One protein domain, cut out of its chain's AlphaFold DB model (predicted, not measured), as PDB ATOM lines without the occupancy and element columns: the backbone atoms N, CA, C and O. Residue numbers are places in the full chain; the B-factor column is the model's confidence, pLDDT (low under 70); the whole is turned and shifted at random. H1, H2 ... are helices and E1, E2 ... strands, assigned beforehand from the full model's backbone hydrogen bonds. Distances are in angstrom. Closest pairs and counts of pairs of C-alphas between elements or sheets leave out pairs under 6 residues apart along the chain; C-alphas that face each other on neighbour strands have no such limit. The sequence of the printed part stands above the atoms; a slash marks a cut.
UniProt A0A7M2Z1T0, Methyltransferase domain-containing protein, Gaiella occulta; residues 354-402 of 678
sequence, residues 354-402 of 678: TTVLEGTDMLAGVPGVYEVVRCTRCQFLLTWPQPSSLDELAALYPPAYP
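What this domain is: This is residues 354 to 402 of the 678 residues of the protein "Methyltransferase domain-containing protein" of Gaiella occulta (UniProt A0A7M2Z1T0). A small sheet of three antiparallel strands makes one part of this loose model, and the chain leaves its edge strand E3 for a short helix, H1, that sticks out away from the sheet. The printed part has 49 residues, in the order E1, E2, E3, H1; the strands form a meander, each the antiparallel neighbour of the one before. The class is mixed, helices and strands, with under half of the residues in named elements. The whole is loose, radius of gyration of the C-alphas 12.4 A, and elongated, spanning 38 by 22 by 17 A.

How they stand to each other: Inner strand E2, residues 370 to 375, forms hairpins with E1, residues 354 to 359, at 158 degrees, N 356 and O 372 being 2.8 A apart, and with E3, residues 381 to 384, at 141 degrees, N 384 and O 371 being 2.7 A apart. H1, residues 390 to 394, is not on the sheet and is apart from E1 and E2; its O i to N i+4 pair is within hydrogen-bond range.

Where its parts are: E1 begins at C-alpha 354 (-22.827, -26.818, 41.592) and measures 14.8 A, E2 15.7 A, E3 9.7 A; H1, 6.0 A, ends at C-alpha 394 (-35.527, -4.177, 46.925).

The domain as a whole: The C-alphas farthest apart, of Arg 377 and Ala 400, are 38.2 A apart. The printed part has no cut and no long link; residues 400 to 402 are under pLDDT 70.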
ATOM      1  N   THR A 354     -22.050 -25.646  41.155       79.75
ATOM      2  CA  THR A 354     -22.827 -26.818  41.592       79.75
ATOM      3  C   THR A 354     -23.665 -26.487  42.821       79.75
ATOM      4  O   THR A 354     -23.164 -25.828  43.736       79.75
ATOM      5  N   THR A 355     -24.902 -26.981  42.889       81.25
ATOM      6  CA  THR A 355     -25.787 -26.789  44.048       81.25
ATOM      7  C   THR A 355     -25.193 -27.415  45.314       81.25
ATOM      8  O   THR A 355     -24.776 -28.572  45.321       81.25
ATOM      9  N   VAL A 356     -25.155 -26.639  46.400       75.69
ATOM     10  CA  VAL A 356     -24.767 -27.083  47.750       75.69
ATOM     11  C   VAL A 356     -25.999 -27.418  48.577       75.69
ATOM     12  O   VAL A 356     -26.018 -28.437  49.265       75.69
ATOM     13  N   LEU A 357     -27.013 -26.556  48.526       83.75
ATOM     14  CA  LEU A 357     -28.311 -26.778  49.150       83.75
ATOM     15  C   LEU A 357     -29.394 -25.976  48.431       83.75
ATOM     16  O   LEU A 357     -29.098 -25.020  47.721       83.75
ATOM     17  N   GLU A 358     -30.636 -26.364  48.678       81.25
ATOM     18  CA  GLU A 358     -31.848 -25.691  48.219       81.25
ATOM     19  C   GLU A 358     -32.679 -25.269  49.438       81.25
ATOM     20  O   GLU A 358     -32.693 -25.962  50.464       81.25
ATOM     21  N   GLY A 359     -33.370 -24.137  49.335       80.50
ATOM     22  CA  GLY A 359     -34.296 -23.646  50.343       80.50
ATOM     23  C   GLY A 359     -35.302 -22.644  49.782       80.50
ATOM     24  O   GLY A 359     -35.283 -22.288  48.611       80.50
ATOM     25  N   THR A 360     -36.195 -22.181  50.648       86.38
ATOM     26  CA  THR A 360     -37.194 -21.147  50.349       86.38
ATOM     27  C   THR A 360     -37.029 -19.993  51.332       86.38
ATOM     28  O   THR A 360     -36.364 -20.145  52.365       86.38
ATOM     29  N   ASP A 361     -37.674 -18.854  51.073       88.31
ATOM     30  CA  ASP A 361     -37.710 -17.782  52.063       88.31
ATOM     31  C   ASP A 361     -38.545 -18.193  53.287       88.31
ATOM     32  O   ASP A 361     -39.769 -18.310  53.245       88.31
ATOM     33  N   MET A 362     -37.866 -18.412  54.411       85.44
ATOM     34  CA  MET A 362     -38.497 -18.752  55.687       85.44
ATOM     35  C   MET A 362     -38.650 -17.551  56.629       85.44
ATOM     36  O   MET A 362     -39.112 -17.736  57.757       85.44
ATOM     37  N   LEU A 363     -38.247 -16.348  56.216       82.19
ATOM     38  CA  LEU A 363     -38.305 -15.135  57.033       82.19
ATOM     39  C   LEU A 363     -39.432 -14.215  56.585       82.19
ATOM     40  O   LEU A 363     -40.358 -14.009  57.370       82.19
ATOM     41  N   ALA A 364     -39.362 -13.703  55.356       81.25
ATOM     42  CA  ALA A 364     -40.338 -12.754  54.822       81.25
ATOM     43  C   ALA A 364     -41.402 -13.426  53.939       81.25
ATOM     44  O   ALA A 364     -42.437 -12.827  53.671       81.25
ATOM     45  N   GLY A 365     -41.187 -14.690  53.562       83.25
ATOM     46  CA  GLY A 365     -42.136 -15.466  52.765       83.25
ATOM     47  C   GLY A 365     -42.165 -15.079  51.289       83.25
ATOM     48  O   GLY A 365     -43.175 -15.331  50.638       83.25
ATOM     49  N   VAL A 366     -41.084 -14.489  50.761       84.69
ATOM     50  CA  VAL A 366     -40.936 -14.227  49.325       84.69
ATOM     51  C   VAL A 366     -41.068 -15.557  48.561       84.69
ATOM     52  O   VAL A 366     -40.304 -16.491  48.838       84.69
ATOM     53  N   PRO A 367     -42.033 -15.684  47.629       82.31
ATOM     54  CA  PRO A 367     -42.210 -16.901  46.848       82.31
ATOM     55  C   PRO A 367     -40.940 -17.266  46.075       82.31
ATOM     56  O   PRO A 367     -40.193 -16.394  45.639       82.31
ATOM     57  N   GLY A 368     -40.692 -18.563  45.899       83.62
ATOM     58  CA  GLY A 368     -39.572 -19.058  45.102       83.62
ATOM     59  C   GLY A 368     -38.756 -20.147  45.787       83.62
ATOM     60  O   GLY A 368     -38.800 -20.336  47.007       83.62
ATOM     61  N   VAL A 369     -38.014 -20.874  44.957       83.62
ATOM     62  CA  VAL A 369     -37.013 -21.854  45.373       83.62
ATOM     63  C   VAL A 369     -35.650 -21.278  45.034       83.62
ATOM     64  O   VAL A 369     -35.390 -20.909  43.891       83.62
ATOM     65  N   TYR A 370     -34.794 -21.209  46.043       90.06
ATOM     66  CA  TYR A 370     -33.473 -20.613  45.958       90.06
ATOM     67  C   TYR A 370     -32.422 -21.656  46.302       90.06
ATOM     68  O   TYR A 370     -32.603 -22.500  47.183       90.06
ATOM     69  N   GLU A 371     -31.290 -21.588  45.627       90.12
ATOM     70  CA  GLU A 371     -30.179 -22.504  45.821       90.12
ATOM     71  C   GLU A 371     -28.959 -21.743  46.314       90.12
ATOM     72  O   GLU A 371     -28.650 -20.665  45.824       90.12
ATOM     73  N   VAL A 372     -28.212 -22.330  47.247       91.12
ATOM     74  CA  VAL A 372     -26.822 -21.921  47.463       91.12
ATOM     75  C   VAL A 372     -25.975 -22.768  46.537       91.12
ATOM     76  O   VAL A 372     -25.933 -23.994  46.670       91.12
ATOM     77  N   VAL A 373     -25.289 -22.127  45.604       88.62
ATOM     78  CA  VAL A 373     -24.414 -22.782  44.633       88.62
ATOM     79  C   VAL A 373     -22.956 -22.454  44.926       88.62
ATOM     80  O   VAL A 373     -22.625 -21.425  45.513       88.62
ATOM     81  N   ARG A 374     -22.066 -23.366  44.544       85.56
ATOM     82  CA  ARG A 374     -20.621 -23.268  44.746       85.56
ATOM     83  C   ARG A 374     -19.921 -23.213  43.406       85.56
ATOM     84  O   ARG A 374     -20.008 -24.174  42.646       85.56
ATOM     85  N   CYS A 375     -19.183 -22.136  43.155       82.19
ATOM     86  CA  CYS A 375     -18.334 -22.024  41.972       82.19
ATOM     87  C   CYS A 375     -17.291 -23.153  41.963       82.19
ATOM     88  O   CYS A 375     -16.542 -23.325  42.928       82.19
ATOM     89  N   THR A 376     -17.219 -23.920  40.877       80.88
ATOM     90  CA  THR A 376     -16.305 -25.065  40.755       80.88
ATOM     91  C   THR A 376     -14.847 -24.617  40.673       80.88
ATOM     92  O   THR A 376     -13.975 -25.281  41.232       80.88
ATOM     93  N   ARG A 377     -14.588 -23.445  40.078       80.50
ATOM     94  CA  ARG A 377     -13.247 -22.858  39.941       80.50
ATOM     95  C   ARG A 377     -12.685 -22.364  41.270       80.50
ATOM     96  O   ARG A 377     -11.535 -22.632  41.596       80.50
ATOM     97  N   CYS A 378     -13.482 -21.623  42.035       75.06
ATOM     98  CA  CYS A 378     -12.960 -20.810  43.137       75.06
ATOM     99  C   CYS A 378     -13.615 -21.088  44.493       75.06
ATOM    100  O   CYS A 378     -13.222 -20.492  45.495       75.06
ATOM    101  N   GLN A 379     -14.592 -21.996  44.532       81.19
ATOM    102  CA  GLN A 379     -15.301 -22.444  45.733       81.19
ATOM    103  C   GLN A 379     -16.140 -21.363  46.438       81.19
ATOM    104  O   GLN A 379     -16.654 -21.624  47.526       81.19
ATOM    105  N   PHE A 380     -16.309 -20.183  45.829       86.50
ATOM    106  CA  PHE A 380     -17.180 -19.121  46.336       86.50
ATOM    107  C   PHE A 380     -18.641 -19.582  46.337       86.50
ATOM    108  O   PHE A 380     -19.070 -20.281  45.413       86.50
ATOM    109  N   LEU A 381     -19.374 -19.218  47.388       90.94
ATOM    110  CA  LEU A 381     -20.768 -19.596  47.586       90.94
ATOM    111  C   LEU A 381     -21.666 -18.391  47.326       90.94
ATOM    112  O   LEU A 381     -21.424 -17.316  47.869       90.94
ATOM    113  N   LEU A 382     -22.707 -18.589  46.528       94.00
ATOM    114  CA  LEU A 382     -23.664 -17.550  46.168       94.00
ATOM    115  C   LEU A 382     -25.083 -18.115  46.147       94.00
ATOM    116  O   LEU A 382     -25.270 -19.316  45.936       94.00
ATOM    117  N   THR A 383     -26.065 -17.254  46.375       94.12
ATOM    118  CA  THR A 383     -27.476 -17.587  46.158       94.12
ATOM    119  C   THR A 383     -27.803 -17.545  44.669       94.12
ATOM    120  O   THR A 383     -27.247 -16.740  43.928       94.12
ATOM    121  N   TRP A 384     -28.691 -18.431  44.232       90.75
ATOM    122  CA  TRP A 384     -29.215 -18.515  42.877       90.75
ATOM    123  C   TRP A 384     -30.741 -18.718  42.896       90.75
ATOM    124  O   TRP A 384     -31.210 -19.539  43.691       90.75
ATOM    125  N   PRO A 385     -31.510 -18.067  42.003       90.12
ATOM    126  CA  PRO A 385     -31.090 -16.969  41.122       90.12
ATOM    127  C   PRO A 385     -30.673 -15.725  41.921       90.12
ATOM    128  O   PRO A 385     -31.105 -15.547  43.060       90.12
ATOM    129  N   GLN A 386     -29.800 -14.899  41.341       88.44
ATOM    130  CA  GLN A 386     -29.519 -13.562  41.873       88.44
ATOM    131  C   GLN A 386     -30.460 -12.540  41.225       88.44
ATOM    132  O   GLN A 386     -30.804 -12.725  40.055       88.44
ATOM    133  N   PRO A 387     -30.862 -11.483  41.952       88.94
ATOM    134  CA  PRO A 387     -31.580 -10.364  41.359       88.94
ATOM    135  C   PRO A 387     -30.701  -9.673  40.310       88.94
ATOM    136  O   PRO A 387     -29.491  -9.529  40.490       88.94
ATOM    137  N   SER A 388     -31.322  -9.269  39.208       83.69
ATOM    138  CA  SER A 388     -30.687  -8.633  38.052       83.69
ATOM    139  C   SER A 388     -30.695  -7.100  38.116       83.69
ATOM    140  O   SER A 388     -29.960  -6.456  37.368       83.69
ATOM    141  N   SER A 389     -31.480  -6.512  39.024       85.19
ATOM    142  CA  SER A 389     -31.607  -5.065  39.228       85.19
ATOM    143  C   SER A 389     -31.757  -4.704  40.713       85.19
ATOM    144  O   SER A 389     -32.054  -5.560  41.553       85.19
ATOM    145  N   LEU A 390     -31.569  -3.420  41.047       81.62
ATOM    146  CA  LEU A 390     -31.828  -2.908  42.399       81.62
ATOM    147  C   LEU A 390     -33.309  -3.014  42.784       81.62
ATOM    148  O   LEU A 390     -33.598  -3.293  43.944       81.62
ATOM    149  N   ASP A 391     -34.232  -2.880  41.830       84.12
ATOM    150  CA  ASP A 391     -35.670  -3.044  42.080       84.12
ATOM    151  C   ASP A 391     -36.017  -4.491  42.459       84.12
ATOM    152  O   ASP A 391     -36.758  -4.732  43.415       84.12
ATOM    153  N   GLU A 392     -35.430  -5.475  41.766       86.69
ATOM    154  CA  GLU A 392     -35.581  -6.891  42.121       86.69
ATOM    155  C   GLU A 392     -34.964  -7.202  43.487       86.69
ATOM    156  O   GLU A 392     -35.525  -7.988  44.251       86.69
ATOM    157  N   LEU A 393     -33.829  -6.577  43.817       87.19
ATOM    158  CA  LEU A 393     -33.214  -6.700  45.136       87.19
ATOM    159  C   LEU A 393     -34.107  -6.082  46.220       87.19
ATOM    160  O   LEU A 393     -34.355  -6.733  47.235       87.19
ATOM    161  N   ALA A 394     -34.635  -4.876  46.001       83.62
ATOM    162  CA  ALA A 394     -35.527  -4.177  46.925       83.62
ATOM    163  C   ALA A 394     -36.819  -4.969  47.188       83.62
ATOM    164  O   ALA A 394     -37.269  -5.059  48.332       83.62
ATOM    165  N   ALA A 395     -37.361  -5.650  46.172       85.25
ATOM    166  CA  ALA A 395     -38.526  -6.527  46.311       85.25
ATOM    167  C   ALA A 395     -38.318  -7.688  47.310       85.25
ATOM    168  O   ALA A 395     -39.290  -8.233  47.842       85.25
ATOM    169  N   LEU A 396     -37.069  -8.051  47.633       86.44
ATOM    170  CA  LEU A 396     -36.759  -9.071  48.644       86.44
ATOM    171  C   LEU A 396     -36.933  -8.570  50.095       86.44
ATOM    172  O   LEU A 396     -36.898  -9.389  51.028       86.44
ATOM    173  N   TYR A 397     -37.137  -7.260  50.286       84.62
ATOM    174  CA  TYR A 397     -37.248  -6.558  51.571       84.62
ATOM    175  C   TYR A 397     -38.620  -5.874  51.723       84.62
ATOM    176  O   TYR A 397     -38.739  -4.657  51.598       84.62
ATOM    177  N   PRO A 398     -39.693  -6.622  52.033       78.31
ATOM    178  CA  PRO A 398     -41.012  -6.017  52.216       78.31
ATOM    179  C   PRO A 398     -41.042  -5.058  53.428       78.31
ATOM    180  O   PRO A 398     -40.271  -5.248  54.366       78.31
ATOM    181  N   PRO A 399     -41.999  -4.113  53.527       70.44
ATOM    182  CA  PRO A 399     -42.108  -3.181  54.667       70.44
ATOM    183  C   PRO A 399     -42.244  -3.850  56.052       70.44
ATOM    184  O   PRO A 399     -41.972  -3.255  57.096       70.44
ATOM    185  N   ALA A 400     -42.680  -5.113  56.085       65.19
ATOM    186  CA  ALA A 400     -42.737  -5.937  57.293       65.19
ATOM    187  C   ALA A 400     -41.404  -6.644  57.622       65.19
ATOM    188  O   ALA A 400     -41.361  -7.469  58.540       65.19
ATOM    189  N   TYR A 401     -40.325  -6.366  56.884       69.81
ATOM    190  CA  TYR A 401     -39.036  -7.019  57.056       69.81
ATOM    191  C   TYR A 401     -38.479  -6.734  58.463       69.81
ATOM    192  O   TYR A 401     -38.314  -5.572  58.849       69.81
ATOM    193  N   PRO A 402     -38.197  -7.775  59.273       63.06
ATOM    194  CA  PRO A 402     -37.954  -7.614  60.708       63.06
ATOM    195  C   PRO A 402     -36.787  -6.696  61.080       63.06
ATOM    196  O   PRO A 402     -36.767  -6.170  62.192       63.06
TER     197      PRO A 402